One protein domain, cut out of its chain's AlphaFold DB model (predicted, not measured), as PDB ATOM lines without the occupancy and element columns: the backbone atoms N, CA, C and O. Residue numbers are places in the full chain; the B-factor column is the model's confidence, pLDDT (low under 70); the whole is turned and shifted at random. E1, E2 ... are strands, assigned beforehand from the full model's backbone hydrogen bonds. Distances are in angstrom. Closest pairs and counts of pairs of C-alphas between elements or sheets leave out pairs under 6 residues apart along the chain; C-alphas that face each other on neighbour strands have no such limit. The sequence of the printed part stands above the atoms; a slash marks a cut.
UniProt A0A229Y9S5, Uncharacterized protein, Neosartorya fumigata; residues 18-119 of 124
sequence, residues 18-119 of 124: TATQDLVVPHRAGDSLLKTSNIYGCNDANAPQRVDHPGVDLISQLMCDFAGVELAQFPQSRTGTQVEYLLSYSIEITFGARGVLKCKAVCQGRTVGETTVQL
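What this domain is: This is residues 18 to 119 of the 124 residues of an uncharacterized protein of Neosartorya fumigata (UniProt A0A229Y9S5). Two sheets lie face to face as a sandwich: a twisted sheet of E1, E4, E5, E6 and E7, built along the long strand E5, and a hairpin of E2 and E3 crossing one face of it. The short strand E4 pairs with E5 at one end of the long axis, its centre the farthest of the strands from the mean of the C-alphas at 21.8 A, and a long loop, residues 43 to 55, joins E2 to E3. The printed part has 102 residues, with no named helix and seven named strands, E1 to E7 in chain order; the class is all strand, and the neighbours in both sheets are antiparallel. It is only just loose, close to compact, with a radius of gyration of the C-alphas of 15.5 A, and elongated, spanning 48 by 28 by 19 A.

How they stand to each other: In the larger, branched sheet, E5, residues 82 to 95, has three neighbours in staggered pairing. E1, residues 18 to 28, lies on one side of it, beside residues 84 to 94, with N 21 and O 91 at 2.9 A, within hydrogen-bond range. On the other side lie E4, residues 76 to 79, beside residues 82 to 85, with N 77 and O 84 at 2.8 A, and E6, residues 100 to 107, beside residues 89 to 95, with N 92 and O 104 at 2.8 A. E7, residues 110 to 118, is an edge strand beside E6, with N 103 and O 115 at 2.9 A. E4, E5, E6 and E7 form a meander, each strand the antiparallel neighbour of the one before. The other sheet is the hairpin of E2, residues 34 to 42, and E3, residues 56 to 65, at 158 degrees between directions, with N 37 and O 62 at 2.8 A. The strands of the two sheets stand at 46 degrees. The closest C-alphas of E3 and E7 are those of Cys 64 and Gly 113, 4.4 A apart. E2 and E7 are near each other, while E2 and E5 are apart.

Where its parts are: E1 begins at C-alpha 18, (115.349, 127.618, 80.850), and is 31.2 A long. E5, the longest strand, measures 40.8 A from C-alpha 82, (106.758, 120.836, 116.520), to C-alpha 95. E2 measures 26.4 A, E3 25.8 A, E4 10.0 A and E6 22.9 A. E7, 24.1 A, ends at C-alpha 118, (100.864, 123.047, 75.666). E3 bends by 55 degrees at residue 59, and E7 by 52 degrees at residue 113.

The domain as a whole: The two C-alphas farthest apart, of Gly 80 and Arg 98, are 52.0 A apart. The printed part has no cut. The link from E2 to E3 is long. Mean pLDDT of the printed part is 88.6; Ala 47 alone is under 70.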
ATOM      1  N   THR A  18     115.879 128.051  79.560       84.06
ATOM      2  CA  THR A  18     115.349 127.618  80.850       84.06
ATOM      3  C   THR A  18     115.344 128.806  81.796       84.06
ATOM      4  O   THR A  18     116.385 129.416  82.036       84.06
ATOM      5  N   ALA A  19     114.165 129.125  82.318       86.38
ATOM      6  CA  ALA A  19     114.005 130.028  83.444       86.38
ATOM      7  C   ALA A  19     113.917 129.198  84.728       86.38
ATOM      8  O   ALA A  19     113.225 128.181  84.749       86.38
ATOM      9  N   THR A  20     114.590 129.637  85.786       88.56
ATOM     10  CA  THR A  20     114.600 128.942  87.077       88.56
ATOM     11  C   THR A  20     114.032 129.853  88.149       88.56
ATOM     12  O   THR A  20     114.404 131.023  88.226       88.56
ATOM     13  N   GLN A  21     113.134 129.315  88.970       88.06
ATOM     14  CA  GLN A  21     112.554 130.011  90.107       88.06
ATOM     15  C   GLN A  21     112.667 129.167  91.373       88.06
ATOM     16  O   GLN A  21     112.116 128.072  91.436       88.06
ATOM     17  N   ASP A  22     113.311 129.712  92.400       91.12
ATOM     18  CA  ASP A  22     113.412 129.061  93.703       91.12
ATOM     19  C   ASP A  22     112.148 129.293  94.535       91.12
ATOM     20  O   ASP A  22     111.608 130.403  94.600       91.12
ATOM     21  N   LEU A  23     111.687 128.229  95.184       90.88
ATOM     22  CA  LEU A  23     110.531 128.191  96.062       90.88
ATOM     23  C   LEU A  23     110.928 127.608  97.415       90.88
ATOM     24  O   LEU A  23     111.798 126.745  97.519       90.88
ATOM     25  N   VAL A  24     110.237 128.069  98.455       91.88
ATOM     26  CA  VAL A  24     110.349 127.525  99.808       91.88
ATOM     27  C   VAL A  24     108.947 127.232 100.310       91.88
ATOM     28  O   VAL A  24     108.083 128.112 100.281       91.88
ATOM     29  N   VAL A  25     108.714 126.004 100.766       91.69
ATOM     30  CA  VAL A  25     107.441 125.600 101.372       91.69
ATOM     31  C   VAL A  25     107.675 124.991 102.755       91.69
ATOM     32  O   VAL A  25     108.570 124.159 102.906       91.69
ATOM     33  N   PRO A  26     106.898 125.383 103.778       91.44
ATOM     34  CA  PRO A  26     106.987 124.748 105.083       91.44
ATOM     35  C   PRO A  26     106.435 123.318 105.020       91.44
ATOM     36  O   PRO A  26     105.470 123.029 104.304       91.44
ATOM     37  N   HIS A  27     107.043 122.422 105.787       93.38
ATOM     38  CA  HIS A  27     106.597 121.049 105.975       93.38
ATOM     39  C   HIS A  27     106.671 120.673 107.452       93.38
ATOM     40  O   HIS A  27     107.707 120.826 108.096       93.38
ATOM     41  N   ARG A  28     105.562 120.164 107.985       91.56
ATOM     42  CA  ARG A  28     105.424 119.742 109.380       91.56
ATOM     43  C   ARG A  28     105.132 118.251 109.461       91.56
ATOM     44  O   ARG A  28     104.627 117.646 108.518       91.56
ATOM     45  N   ALA A  29     105.402 117.667 110.623       87.25
ATOM     46  CA  ALA A  29     105.019 116.286 110.897       87.25
ATOM     47  C   ALA A  29     103.500 116.096 110.710       87.25
ATOM     48  O   ALA A  29     102.704 116.812 111.316       87.25
ATOM     49  N   GLY A  30     103.118 115.127 109.873       88.19
ATOM     50  CA  GLY A  30     101.728 114.855 109.493       88.19
ATOM     51  C   GLY A  30     101.302 115.470 108.155       88.19
ATOM     52  O   GLY A  30     100.290 115.047 107.600       88.19
ATOM     53  N   ASP A  31     102.078 116.405 107.598       91.19
ATOM     54  CA  ASP A  31     101.824 116.922 106.256       91.19
ATOM     55  C   ASP A  31     102.130 115.868 105.186       91.19
ATOM     56  O   ASP A  31     103.083 115.093 105.289       91.19
ATOM     57  N   SER A  32     101.398 115.930 104.073       94.19
ATOM     58  CA  SER A  32     101.758 115.195 102.861       94.19
ATOM     59  C   SER A  32     103.130 115.636 102.330       94.19
ATOM     60  O   SER A  32     103.426 116.839 102.271       94.19
ATOM     61  N   LEU A  33     103.940 114.661 101.903       94.62
ATOM     62  CA  LEU A  33     105.172 114.877 101.129       94.62
ATOM     63  C   LEU A  33     104.898 115.157  99.650       94.62
ATOM     64  O   LEU A  33     105.783 115.628  98.947       94.62
ATOM     65  N   LEU A  34     103.667 114.933  99.195       96.00
ATOM     66  CA  LEU A  34     103.196 115.379  97.895       96.00
ATOM     67  C   LEU A  34     102.728 116.829  98.018       96.00
ATOM     68  O   LEU A  34     101.739 117.114  98.703       96.00
ATOM     69  N   LYS A  35     103.458 117.747  97.387       93.69
ATOM     70  CA  LYS A  35     103.152 119.180  97.337       93.69
ATOM     71  C   LYS A  35     102.712 119.567  95.928       93.69
ATOM     72  O   LYS A  35     103.120 118.943  94.956       93.69
ATOM     73  N   THR A  36     101.911 120.620  95.811       93.25
ATOM     74  CA  THR A  36     101.494 121.160  94.511       93.25
ATOM     75  C   THR A  36     102.105 122.538  94.310       93.25
ATOM     76  O   THR A  36     101.921 123.429  95.140       93.25
ATOM     77  N   SER A  37     102.807 122.720  93.195       90.75
ATOM     78  CA  SER A  37     103.313 124.012  92.738       90.75
ATOM     79  C   SER A  37     102.468 124.466  91.551       90.75
ATOM     80  O   SER A  37     102.427 123.807  90.513       90.75
ATOM     81  N   ASN A  38     101.770 125.588  91.698       90.06
ATOM     82  CA  ASN A  38     100.935 126.132  90.633       90.06
ATOM     83  C   ASN A  38     101.769 127.011  89.695       90.06
ATOM     84  O   ASN A  38     102.571 127.831  90.143       90.06
ATOM     85  N   ILE A  39     101.539 126.854  88.397       86.69
ATOM     86  CA  ILE A  39     102.135 127.655  87.334       86.69
ATOM     87  C   ILE A  39     101.036 128.547  86.788       86.69
ATOM     88  O   ILE A  39     100.003 128.055  86.334       86.69
ATOM     89  N   TYR A  40     101.267 129.851  86.835       86.12
ATOM     90  CA  TYR A  40     100.302 130.852  86.410       86.12
ATOM     91  C   TYR A  40     100.779 131.586  85.159       86.12
ATOM     92  O   TYR A  40     101.979 131.694  84.903       86.12
ATOM     93  N   GLY A  41      99.821 132.100  84.401       83.25
ATOM     94  CA  GLY A  41     100.019 132.951  83.239       83.25
ATOM     95  C   GLY A  41      99.243 134.248  83.413       83.25
ATOM     96  O   GLY A  41      98.293 134.315  84.187       83.25
ATOM     97  N   CYS A  42      99.670 135.294  82.718       81.81
ATOM     98  CA  CYS A  42      98.987 136.579  82.700       81.81
ATOM     99  C   CYS A  42      99.209 137.234  81.336       81.81
ATOM    100  O   CYS A  42     100.307 137.158  80.780       81.81
ATOM    101  N   ASN A  43      98.162 137.862  80.800       76.94
ATOM    102  CA  ASN A  43      98.215 138.563  79.517       76.94
ATOM    103  C   ASN A  43      98.523 140.061  79.642       76.94
ATOM    104  O   ASN A  43      98.755 140.712  78.619       76.94
ATOM    105  N   ASP A  44      98.552 140.596  80.864       75.88
ATOM    106  CA  ASP A  44      98.867 141.997  81.117       75.88
ATOM    107  C   ASP A  44     100.342 142.290  80.809       75.88
ATOM    108  O   ASP A  44     101.229 141.456  81.000       75.88
ATOM    109  N   ALA A  45     100.629 143.511  80.347       71.12
ATOM    110  CA  ALA A  45     101.996 143.932  80.024       71.12
ATOM    111  C   ALA A  45     102.940 143.895  81.244       71.12
ATOM    112  O   ALA A  45     104.150 143.724  81.092       71.12
ATOM    113  N   ASN A  46     102.377 144.041  82.446       71.56
ATOM    114  CA  ASN A  46     103.074 143.918  83.717       71.56
ATOM    115  C   ASN A  46     102.432 142.787  84.516       71.56
ATOM    116  O   ASN A  46     101.225 142.827  84.748       71.56
ATOM    117  N   ALA A  47     103.230 141.819  84.978       69.75
ATOM    118  CA  ALA A  47     102.703 140.788  85.861       69.75
ATOM    119  C   ALA A  47     102.172 141.412  87.162       69.75
ATOM    120  O   ALA A  47     102.897 142.166  87.824       69.75
ATOM    121  N   PRO A  48     100.940 141.076  87.563       74.56
ATOM    122  CA  PRO A  48     100.415 141.475  88.852       74.56
ATOM    123  C   PRO A  48     101.202 140.804  89.980       74.56
ATOM    124  O   PRO A  48     101.704 139.687  89.861       74.56
ATOM    125  N   GLN A  49     101.292 141.492  91.116       75.69
ATOM    126  CA  GLN A  49     102.072 141.029  92.265       75.69
ATOM    127  C   GLN A  49     101.424 139.836  92.993       75.69
ATOM    128  O   GLN A  49     102.075 139.173  93.799       75.69
ATOM    129  N   ARG A  50     100.132 139.579  92.748       75.62
ATOM    130  CA  ARG A  50      99.351 138.546  93.433       75.62
ATOM    131  C   ARG A  50      98.625 137.638  92.445       75.62
ATOM    132  O   ARG A  50      98.178 138.084  91.393       75.62
ATOM    133  N   VAL A  51      98.480 136.373  92.836       79.38
ATOM    134  CA  VAL A  51      97.841 135.315  92.033       79.38
ATOM    135  C   VAL A  51      96.313 135.406  91.987       79.38
ATOM    136  O   VAL A  51      95.703 134.767  91.146       79.38
ATOM    137  N   ASP A  52      95.692 136.183  92.879       81.12
ATOM    138  CA  ASP A  52      94.244 136.434  92.909       81.12
ATOM    139  C   ASP A  52      93.815 137.596  91.996       81.12
ATOM    140  O   ASP A  52      92.648 137.987  91.983       81.12
ATOM    141  N   HIS A  53      94.751 138.161  91.232       82.00
ATOM    142  CA  HIS A  53      94.446 139.188  90.248       82.00
ATOM    143  C   HIS A  53      93.595 138.599  89.105       82.00
ATOM    144  O   HIS A  53      93.936 137.536  88.591       82.00
ATOM    145  N   PRO A  54      92.528 139.283  88.648       81.88
ATOM    146  CA  PRO A  54      91.590 138.739  87.658       81.88
ATOM    147  C   PRO A  54      92.217 138.435  86.290       81.88
ATOM    148  O   PRO A  54      91.656 137.660  85.527       81.88
ATOM    149  N   GLY A  55      93.366 139.040  85.973       81.69
ATOM    150  CA  GLY A  55      94.141 138.754  84.758       81.69
ATOM    151  C   GLY A  55      95.125 137.582  84.880       81.69
ATOM    152  O   GLY A  55      95.971 137.429  83.999       81.69
ATOM    153  N   VAL A  56      95.095 136.822  85.982       84.38
ATOM    154  CA  VAL A  56      95.982 135.677  86.228       84.38
ATOM    155  C   VAL A  56      95.216 134.373  86.071       84.38
ATOM    156  O   VAL A  56      94.268 134.111  86.805       84.38
ATOM    157  N   ASP A  57      95.702 133.522  85.174       84.81
ATOM    158  CA  ASP A  57      95.135 132.207  84.904       84.81
ATOM    159  C   ASP A  57      96.053 131.100  85.424       84.81
ATOM    160  O   ASP A  57      97.279 131.154  85.281       84.81
ATOM    161  N   LEU A  58      95.463 130.058  86.013       87.06
ATOM    162  CA  LEU A  58      96.184 128.831  86.340       87.06
ATOM    163  C   LEU A  58      96.463 128.061  85.045       87.06
ATOM    164  O   LEU A  58      95.555 127.517  84.422       87.06
ATOM    165  N   ILE A  59      97.735 127.989  84.665       86.94
ATOM    166  CA  ILE A  59      98.193 127.325  83.443       86.94
ATOM    167  C   ILE A  59      98.420 125.836  83.686       86.94
ATOM    168  O   ILE A  59      98.120 125.011  82.826       86.94
ATOM    169  N   SER A  60      98.977 125.483  84.846       88.38
ATOM    170  CA  SER A  60      99.230 124.090  85.207       88.38
ATOM    171  C   SER A  60      99.471 123.913  86.697       88.38
ATOM    172  O   SER A  60      99.838 124.849  87.408       88.38
ATOM    173  N   GLN A  61      99.304 122.678  87.154       92.38
ATOM    174  CA  GLN A  61      99.677 122.239  88.487       92.38
ATOM    175  C   GLN A  61     100.783 121.198  88.362       92.38
ATOM    176  O   GLN A  61     100.628 120.176  87.694       92.38
ATOM    177  N   LEU A  62     101.906 121.463  89.015       94.25
ATOM    178  CA  LEU A  62     103.022 120.543  89.111       94.25
ATOM    179  C   LEU A  62     102.949 119.817  90.453       94.25
ATOM    180  O   LEU A  62     102.992 120.445  91.511       94.25
ATOM    181  N   MET A  63     102.825 118.495  90.408       95.81
ATOM    182  CA  MET A  63     102.894 117.651  91.596       95.81
ATOM    183  C   MET A  63     104.360 117.345  91.909       95.81
ATOM    184  O   MET A  63     105.085 116.837  91.057       95.81
ATOM    185  N   CYS A  64     104.779 117.670  93.126       95.81
ATOM    186  CA  CYS A  64     106.138 117.525  93.627       95.81
ATOM    187  C   CYS A  64     106.143 116.485  94.751       95.81
ATOM    188  O   CYS A  64     105.582 116.730  95.819       95.81
ATOM    189  N   ASP A  65     106.760 115.334  94.515       96.25
ATOM    190  CA  ASP A  65     106.921 114.250  95.478       96.25
ATOM    191  C   ASP A  65     108.283 114.335  96.181       96.25
ATOM    192  O   ASP A  65     109.344 114.124  95.587       96.25
ATOM    193  N   PHE A  66     108.245 114.638  97.479       95.31
ATOM    194  CA  PHE A  66     109.426 114.755  98.329       95.31
ATOM    195  C   PHE A  66     109.779 113.454  99.072       95.31
ATOM    196  O   PHE A  66     110.677 113.471  99.911       95.31
ATOM    197  N   ALA A  67     109.135 112.315  98.781       92.88
ATOM    198  CA  ALA A  67     109.397 111.042  99.470       92.88
ATOM    199  C   ALA A  67     110.865 110.582  99.395       92.88
ATOM    200  O   ALA A  67     111.370 109.948 100.319       92.88
ATOM    201  N   GLY A  68     111.565 110.923  98.311       89.88
ATOM    202  CA  GLY A  68     112.983 110.609  98.113       89.88
ATOM    203  C   GLY A  68     113.958 111.688  98.594       89.88
ATOM    204  O   GLY A  68     115.140 111.607  98.258       89.88
ATOM    205  N   VAL A  69     113.500 112.724  99.295       93.31
ATOM    206  CA  VAL A  69     114.319 113.878  99.693       93.31
ATOM    207  C   VAL A  69     114.717 113.760 101.162       93.31
ATOM    208  O   VAL A  69     113.892 113.442 102.016       93.31
ATOM    209  N   GLU A  70     115.981 114.041 101.487       93.00
ATOM    210  CA  GLU A  70     116.440 113.986 102.874       93.00
ATOM    211  C   GLU A  70     116.013 115.255 103.618       93.00
ATOM    212  O   GLU A  70     116.653 116.304 103.516       93.00
ATOM    213  N   LEU A  71     114.914 115.158 104.378       91.00
ATOM    214  CA  LEU A  71     114.338 116.309 105.081       91.00
ATOM    215  C   LEU A  71     115.312 116.946 106.082       91.00
ATOM    216  O   LEU A  71     115.291 118.157 106.290       91.00
ATOM    217  N   ALA A  72     116.191 116.140 106.680       90.81
ATOM    218  CA  ALA A  72     117.177 116.595 107.653       90.81
ATOM    219  C   ALA A  72     118.187 117.607 107.080       90.81
ATOM    220  O   ALA A  72     118.759 118.372 107.852       90.81
ATOM    221  N   GLN A  73     118.377 117.647 105.755       93.00
ATOM    222  CA  GLN A  73     119.261 118.617 105.100       93.00
ATOM    223  C   GLN A  73     118.639 120.017 104.964       93.00
ATOM    224  O   GLN A  73     119.343 120.964 104.612       93.00
ATOM    225  N   PHE A  74     117.334 120.180 105.217       93.62
ATOM    226  CA  PHE A  74     116.698 121.496 105.168       93.62
ATOM    227  C   PHE A  74     116.890 122.286 106.460       93.62
ATOM    228  O   PHE A  74     116.977 121.694 107.540       93.62
ATOM    229  N   PRO A  75     116.859 123.630 106.381       93.75
ATOM    230  CA  PRO A  75     116.685 124.468 107.556       93.75
ATOM    231  C   PRO A  75     115.435 124.062 108.339       93.75
ATOM    232  O   PRO A  75     114.371 123.816 107.761       93.75
ATOM    233  N   GLN A  76     115.572 124.018 109.661       92.31
ATOM    234  CA  GLN A  76     114.507 123.635 110.580       92.31
ATOM    235  C   GLN A  76     114.182 124.801 111.506       92.31
ATOM    236  O   GLN A  76     115.078 125.455 112.037       92.31
ATOM    237  N   SER A  77     112.893 125.023 111.734       88.62
ATOM    238  CA  SER A  77     112.388 125.865 112.812       88.62
ATOM    239  C   SER A  77     111.702 124.984 113.848       88.62
ATOM    240  O   SER A  77     111.021 124.016 113.503       88.62
ATOM    241  N   ARG A  78     111.880 125.302 115.132       86.12
ATOM    242  CA  ARG A  78     111.236 124.576 116.228       86.12
ATOM    243  C   ARG A  78     110.335 125.515 117.007       86.12
ATOM    244  O   ARG A  78     110.776 126.557 117.482       86.12
ATOM    245  N   THR A  79     109.076 125.134 117.171       82.00
ATOM    246  CA  THR A  79     108.114 125.859 118.006       82.00
ATOM    247  C   THR A  79     107.466 124.858 118.953       82.00
ATOM    248  O   THR A  79     106.675 124.010 118.545       82.00
ATOM    249  N   GLY A  80     107.866 124.899 120.226       83.81
ATOM    250  CA  GLY A  80     107.478 123.885 121.208       83.81
ATOM    251  C   GLY A  80     107.971 122.489 120.813       83.81
ATOM    252  O   GLY A  80     109.170 122.270 120.634       83.81
ATOM    253  N   THR A  81     107.044 121.539 120.682       84.00
ATOM    254  CA  THR A  81     107.324 120.153 120.268       84.00
ATOM    255  C   THR A  81     107.285 119.946 118.752       84.00
ATOM    256  O   THR A  81     107.704 118.889 118.283       84.00
ATOM    257  N   GLN A  82     106.823 120.932 117.977       85.62
ATOM    258  CA  GLN A  82     106.758 120.836 116.520       85.62
ATOM    259  C   GLN A  82     108.080 121.250 115.872       85.62
ATOM    260  O   GLN A  82     108.671 122.277 116.212       85.62
ATOM    261  N   VAL A  83     108.510 120.432 114.910       89.56
ATOM    262  CA  VAL A  83     109.590 120.740 113.971       89.56
ATOM    263  C   VAL A  83     108.951 121.072 112.629       89.56
ATOM    264  O   VAL A  83     108.115 120.318 112.126       89.56
ATOM    265  N   GLU A  84     109.341 122.208 112.070       93.38
ATOM    266  CA  GLU A  84     108.986 122.648 110.728       93.38
ATOM    267  C   GLU A  84     110.248 122.646 109.865       93.38
ATOM    268  O   GLU A  84     111.252 123.260 110.220       93.38
ATOM    269  N   TYR A  85     110.191 121.953 108.734       93.94
ATOM    270  CA  TYR A  85     111.231 121.930 107.714       93.94
ATOM    271  C   TYR A  85     110.890 122.946 106.628       93.94
ATOM    272  O   TYR A  85     109.760 122.979 106.139       93.94
ATOM    273  N   LEU A  86     111.862 123.753 106.217       93.12
ATOM    274  CA  LEU A  86     111.712 124.676 105.093       93.12
ATOM    275  C   LEU A  86     112.217 123.999 103.817       93.12
ATOM    276  O   LEU A  86     113.410 124.025 103.523       93.12
ATOM    277  N   LEU A  87     111.307 123.364 103.073       93.88
ATOM    278  CA  LEU A  87     111.639 122.645 101.845       93.88
ATOM    279  C   LEU A  87     111.951 123.649 100.734       93.88
ATOM    280  O   LEU A  87     111.040 124.257 100.164       93.88
ATOM    281  N   SER A  88     113.235 123.812 100.430       94.12
ATOM    282  CA  SER A  88     113.723 124.648  99.332       94.12
ATOM    283  C   SER A  88     113.924 123.814  98.066       94.12
ATOM    284  O   SER A  88     114.627 122.805  98.089       94.12
ATOM    285  N   TYR A  89     113.330 124.237  96.955       95.19
ATOM    286  CA  TYR A  89     113.427 123.570  95.653       95.19
ATOM    287  C   TYR A  89     113.301 124.598  94.528       95.19
ATOM    288  O   TYR A  89     112.802 125.700  94.746       95.19
ATOM    289  N   SER A  90     113.735 124.246  93.324       94.75
ATOM    290  CA  SER A  90     113.629 125.103  92.148       94.75
ATOM    291  C   SER A  90     112.598 124.563  91.164       94.75
ATOM    292  O   SER A  90     112.438 123.354  91.008       94.75
ATOM    293  N   ILE A  91     111.888 125.464  90.493       93.06
ATOM    294  CA  ILE A  91     111.084 125.172  89.310       93.06
ATOM    295  C   ILE A  91     111.852 125.657  88.089       93.06
ATOM    296  O   ILE A  91     112.106 126.849  87.935       93.06
ATOM    297  N   GLU A  92     112.197 124.730  87.209       93.12
ATOM    298  CA  GLU A  92     112.804 124.982  85.911       93.12
ATOM    299  C   GLU A  92     111.711 124.945  84.839       93.12
ATOM    300  O   GLU A  92     110.988 123.954  84.710       93.12
ATOM    301  N   ILE A  93     111.580 126.021  84.066       89.06
ATOM    302  CA  ILE A  93     110.645 126.134  82.946       89.06
ATOM    303  C   ILE A  93     111.454 126.268  81.662       89.06
ATOM    304  O   ILE A  93     112.077 127.302  81.415       89.06
ATOM    305  N   THR A  94     111.424 125.230  80.831       89.81
ATOM    306  CA  THR A  94     112.082 125.207  79.525       89.81
ATOM    307  C   THR A  94     111.078 125.470  78.408       89.81
ATOM    308  O   THR A  94     110.081 124.756  78.262       89.81
ATOM    309  N   PHE A  95     111.380 126.465  77.573       84.00
ATOM    310  CA  PHE A  95     110.590 126.808  76.390       84.00
ATOM    311  C   PHE A  95     110.902 125.847  75.243       84.00
ATOM    312  O   PHE A  95     111.965 125.911  74.618       84.00
ATOM    313  N   GLY A  96     109.962 124.948  74.973       80.25
ATOM    314  CA  GLY A  96     109.988 124.044  73.834       80.25
ATOM    315  C   GLY A  96     109.461 124.687  72.549       80.25
ATOM    316  O   GLY A  96     109.042 125.845  72.501       80.25
ATOM    317  N   ALA A  97     109.464 123.910  71.468       79.44
ATOM    318  CA  ALA A  97     108.920 124.354  70.191       79.44
ATOM    319  C   ALA A  97     107.396 124.566  70.270       79.44
ATOM    320  O   ALA A  97     106.690 123.825  70.948       79.44
ATOM    321  N   ARG A  98     106.883 125.544  69.508       77.06
ATOM    322  CA  ARG A  98     105.438 125.766  69.279       77.06
ATOM    323  C   ARG A  98     104.601 125.947  70.559       77.06
ATOM    324  O   ARG A  98     103.480 125.458  70.623       77.06
ATOM    325  N   GLY A  99     105.124 126.656  71.560       75.81
ATOM    326  CA  GLY A  99     104.368 126.984  72.777       75.81
ATOM    327  C   GLY A  99     104.280 125.853  73.804       75.81
ATOM    328  O   GLY A  99     103.442 125.909  74.699       75.81
ATOM    329  N   VAL A 100     105.138 124.837  73.690       85.69
ATOM    330  CA  VAL A 100     105.332 123.834  74.744       85.69
ATOM    331  C   VAL A 100     106.161 124.439  75.873       85.69
ATOM    332  O   VAL A 100     107.252 124.954  75.631       85.69
ATOM    333  N   LEU A 101     105.692 124.304  77.108       87.69
ATOM    334  CA  LEU A 101     106.468 124.546  78.319       87.69
ATOM    335  C   LEU A 101     106.748 123.209  78.998       87.69
ATOM    336  O   LEU A 101     105.822 122.461  79.306       87.69
ATOM    337  N   LYS A 102     108.022 122.906  79.238       92.38
ATOM    338  CA  LYS A 102     108.420 121.788  80.098       92.38
ATOM    339  C   LYS A 102     108.755 122.345  81.465       92.38
ATOM    340  O   LYS A 102     109.586 123.242  81.561       92.38
ATOM    341  N   CYS A 103     108.113 121.826  82.494       93.00
ATOM    342  CA  CYS A 103     108.248 122.320  83.852       93.00
ATOM    343  C   CYS A 103     108.778 121.194  84.730       93.00
ATOM    344  O   CYS A 103     108.229 120.093  84.726       93.00
ATOM    345  N   LYS A 104     109.841 121.468  85.475       95.81
ATOM    346  CA  LYS A 104     110.534 120.483  86.297       95.81
ATOM    347  C   LYS A 104     110.796 121.069  87.674       95.81
ATOM    348  O   LYS A 104     111.352 122.153  87.776       95.81
ATOM    349  N   ALA A 105     110.417 120.354  88.722       96.44
ATOM    350  CA  ALA A 105     110.802 120.677  90.085       96.44
ATOM    351  C   ALA A 105     112.081 119.917  90.437       96.44
ATOM    352  O   ALA A 105     112.126 118.688  90.321       96.44
ATOM    353  N   VAL A 106     113.109 120.635  90.878       96.81
ATOM    354  CA  VAL A 106     114.395 120.068  91.280       96.81
ATOM    355  C   VAL A 106     114.668 120.391  92.741       96.81
ATOM    356  O   VAL A 106     114.597 121.535  93.176       96.81
ATOM    357  N   CYS A 107     115.004 119.369  93.516       96.44
ATOM    358  CA  CYS A 107     115.300 119.483  94.932       96.44
ATOM    359  C   CYS A 107     116.498 118.596  95.274       96.44
ATOM    360  O   CYS A 107     116.511 117.422  94.910       96.44
ATOM    361  N   GLN A 108     117.517 119.145  95.947       93.81
ATOM    362  CA  GLN A 108     118.754 118.417  96.291       93.81
ATOM    363  C   GLN A 108     119.378 117.680  95.077       93.81
ATOM    364  O   GLN A 108     119.838 116.545  95.180       93.81
ATOM    365  N   GLY A 109     119.338 118.303  93.891       91.56
ATOM    366  CA  GLY A 109     119.851 117.722  92.641       91.56
ATOM    367  C   GLY A 109     118.970 116.634  92.005       91.56
ATOM    368  O   GLY A 109     119.373 116.034  91.011       91.56
ATOM    369  N   ARG A 110     117.773 116.376  92.544       94.06
ATOM    370  CA  ARG A 110     116.833 115.351  92.066       94.06
ATOM    371  C   ARG A 110     115.584 115.983  91.475       94.06
ATOM    372  O   ARG A 110     115.093 116.977  91.999       94.06
ATOM    373  N   THR A 111     115.034 115.377  90.426       96.75
ATOM    374  CA  THR A 111     113.686 115.715  89.959       96.75
ATOM    375  C   THR A 111     112.672 115.213  90.981       96.75
ATOM    376  O   THR A 111     112.612 114.012  91.225       96.75
ATOM    377  N   VAL A 112     111.885 116.118  91.559       96.62
ATOM    378  CA  VAL A 112     110.775 115.776  92.471       96.62
ATOM    379  C   VAL A 112     109.414 115.909  91.798       96.62
ATOM    380  O   VAL A 112     108.415 115.451  92.328       96.62
ATOM    381  N   GLY A 113     109.355 116.503  90.612       96.31
ATOM    382  CA  GLY A 113     108.137 116.583  89.822       96.31
ATOM    383  C   GLY A 113     108.439 117.046  88.411       96.31
ATOM    384  O   GLY A 113     109.375 117.817  88.192       96.31
ATOM    385  N   GLU A 114     107.629 116.614  87.456       96.56
ATOM    386  CA  GLU A 114     107.671 117.127  86.092       96.56
ATOM    387  C   GLU A 114     106.271 117.207  85.490       96.56
ATOM    388  O   GLU A 114     105.382 116.420  85.809       96.56
ATOM    389  N   THR A 115     106.067 118.187  84.619       94.31
ATOM    390  CA  THR A 115     104.869 118.286  83.791       94.31
ATOM    391  C   THR A 115     105.198 118.992  82.483       94.31
ATOM    392  O   THR A 115     106.200 119.702  82.365       94.31
ATOM    393  N   THR A 116     104.366 118.787  81.470       92.12
ATOM    394  CA  THR A 116     104.475 119.479  80.186       92.12
ATOM    395  C   THR A 116     103.146 120.137  79.877       92.12
ATOM    396  O   THR A 116     102.099 119.501  79.955       92.12
ATOM    397  N   VAL A 117     103.197 121.411  79.504       88.62
ATOM    398  CA  VAL A 117     102.021 122.213  79.183       88.62
ATOM    399  C   VAL A 117     102.103 122.653  77.734       88.62
ATOM    400  O   VAL A 117     103.128 123.166  77.291       88.62
ATOM    401  N   GLN A 118     101.014 122.479  76.996       86.25
ATOM    402  CA  GLN A 118     100.864 123.047  75.666       86.25
ATOM    403  C   GLN A 118     100.040 124.326  75.778       86.25
ATOM    404  O   GLN A 118      98.845 124.272  76.059       86.25
ATOM    405  N   LEU A 119     100.659 125.476  75.524       76.00
ATOM    406  CA  LEU A 119      99.913 126.722  75.399       76.00
ATOM    407  C   LEU A 119      99.167 126.720  74.057       76.00
ATOM    408  O   LEU A 119      99.759 126.449  73.004       76.00
TER     409      LEU A 119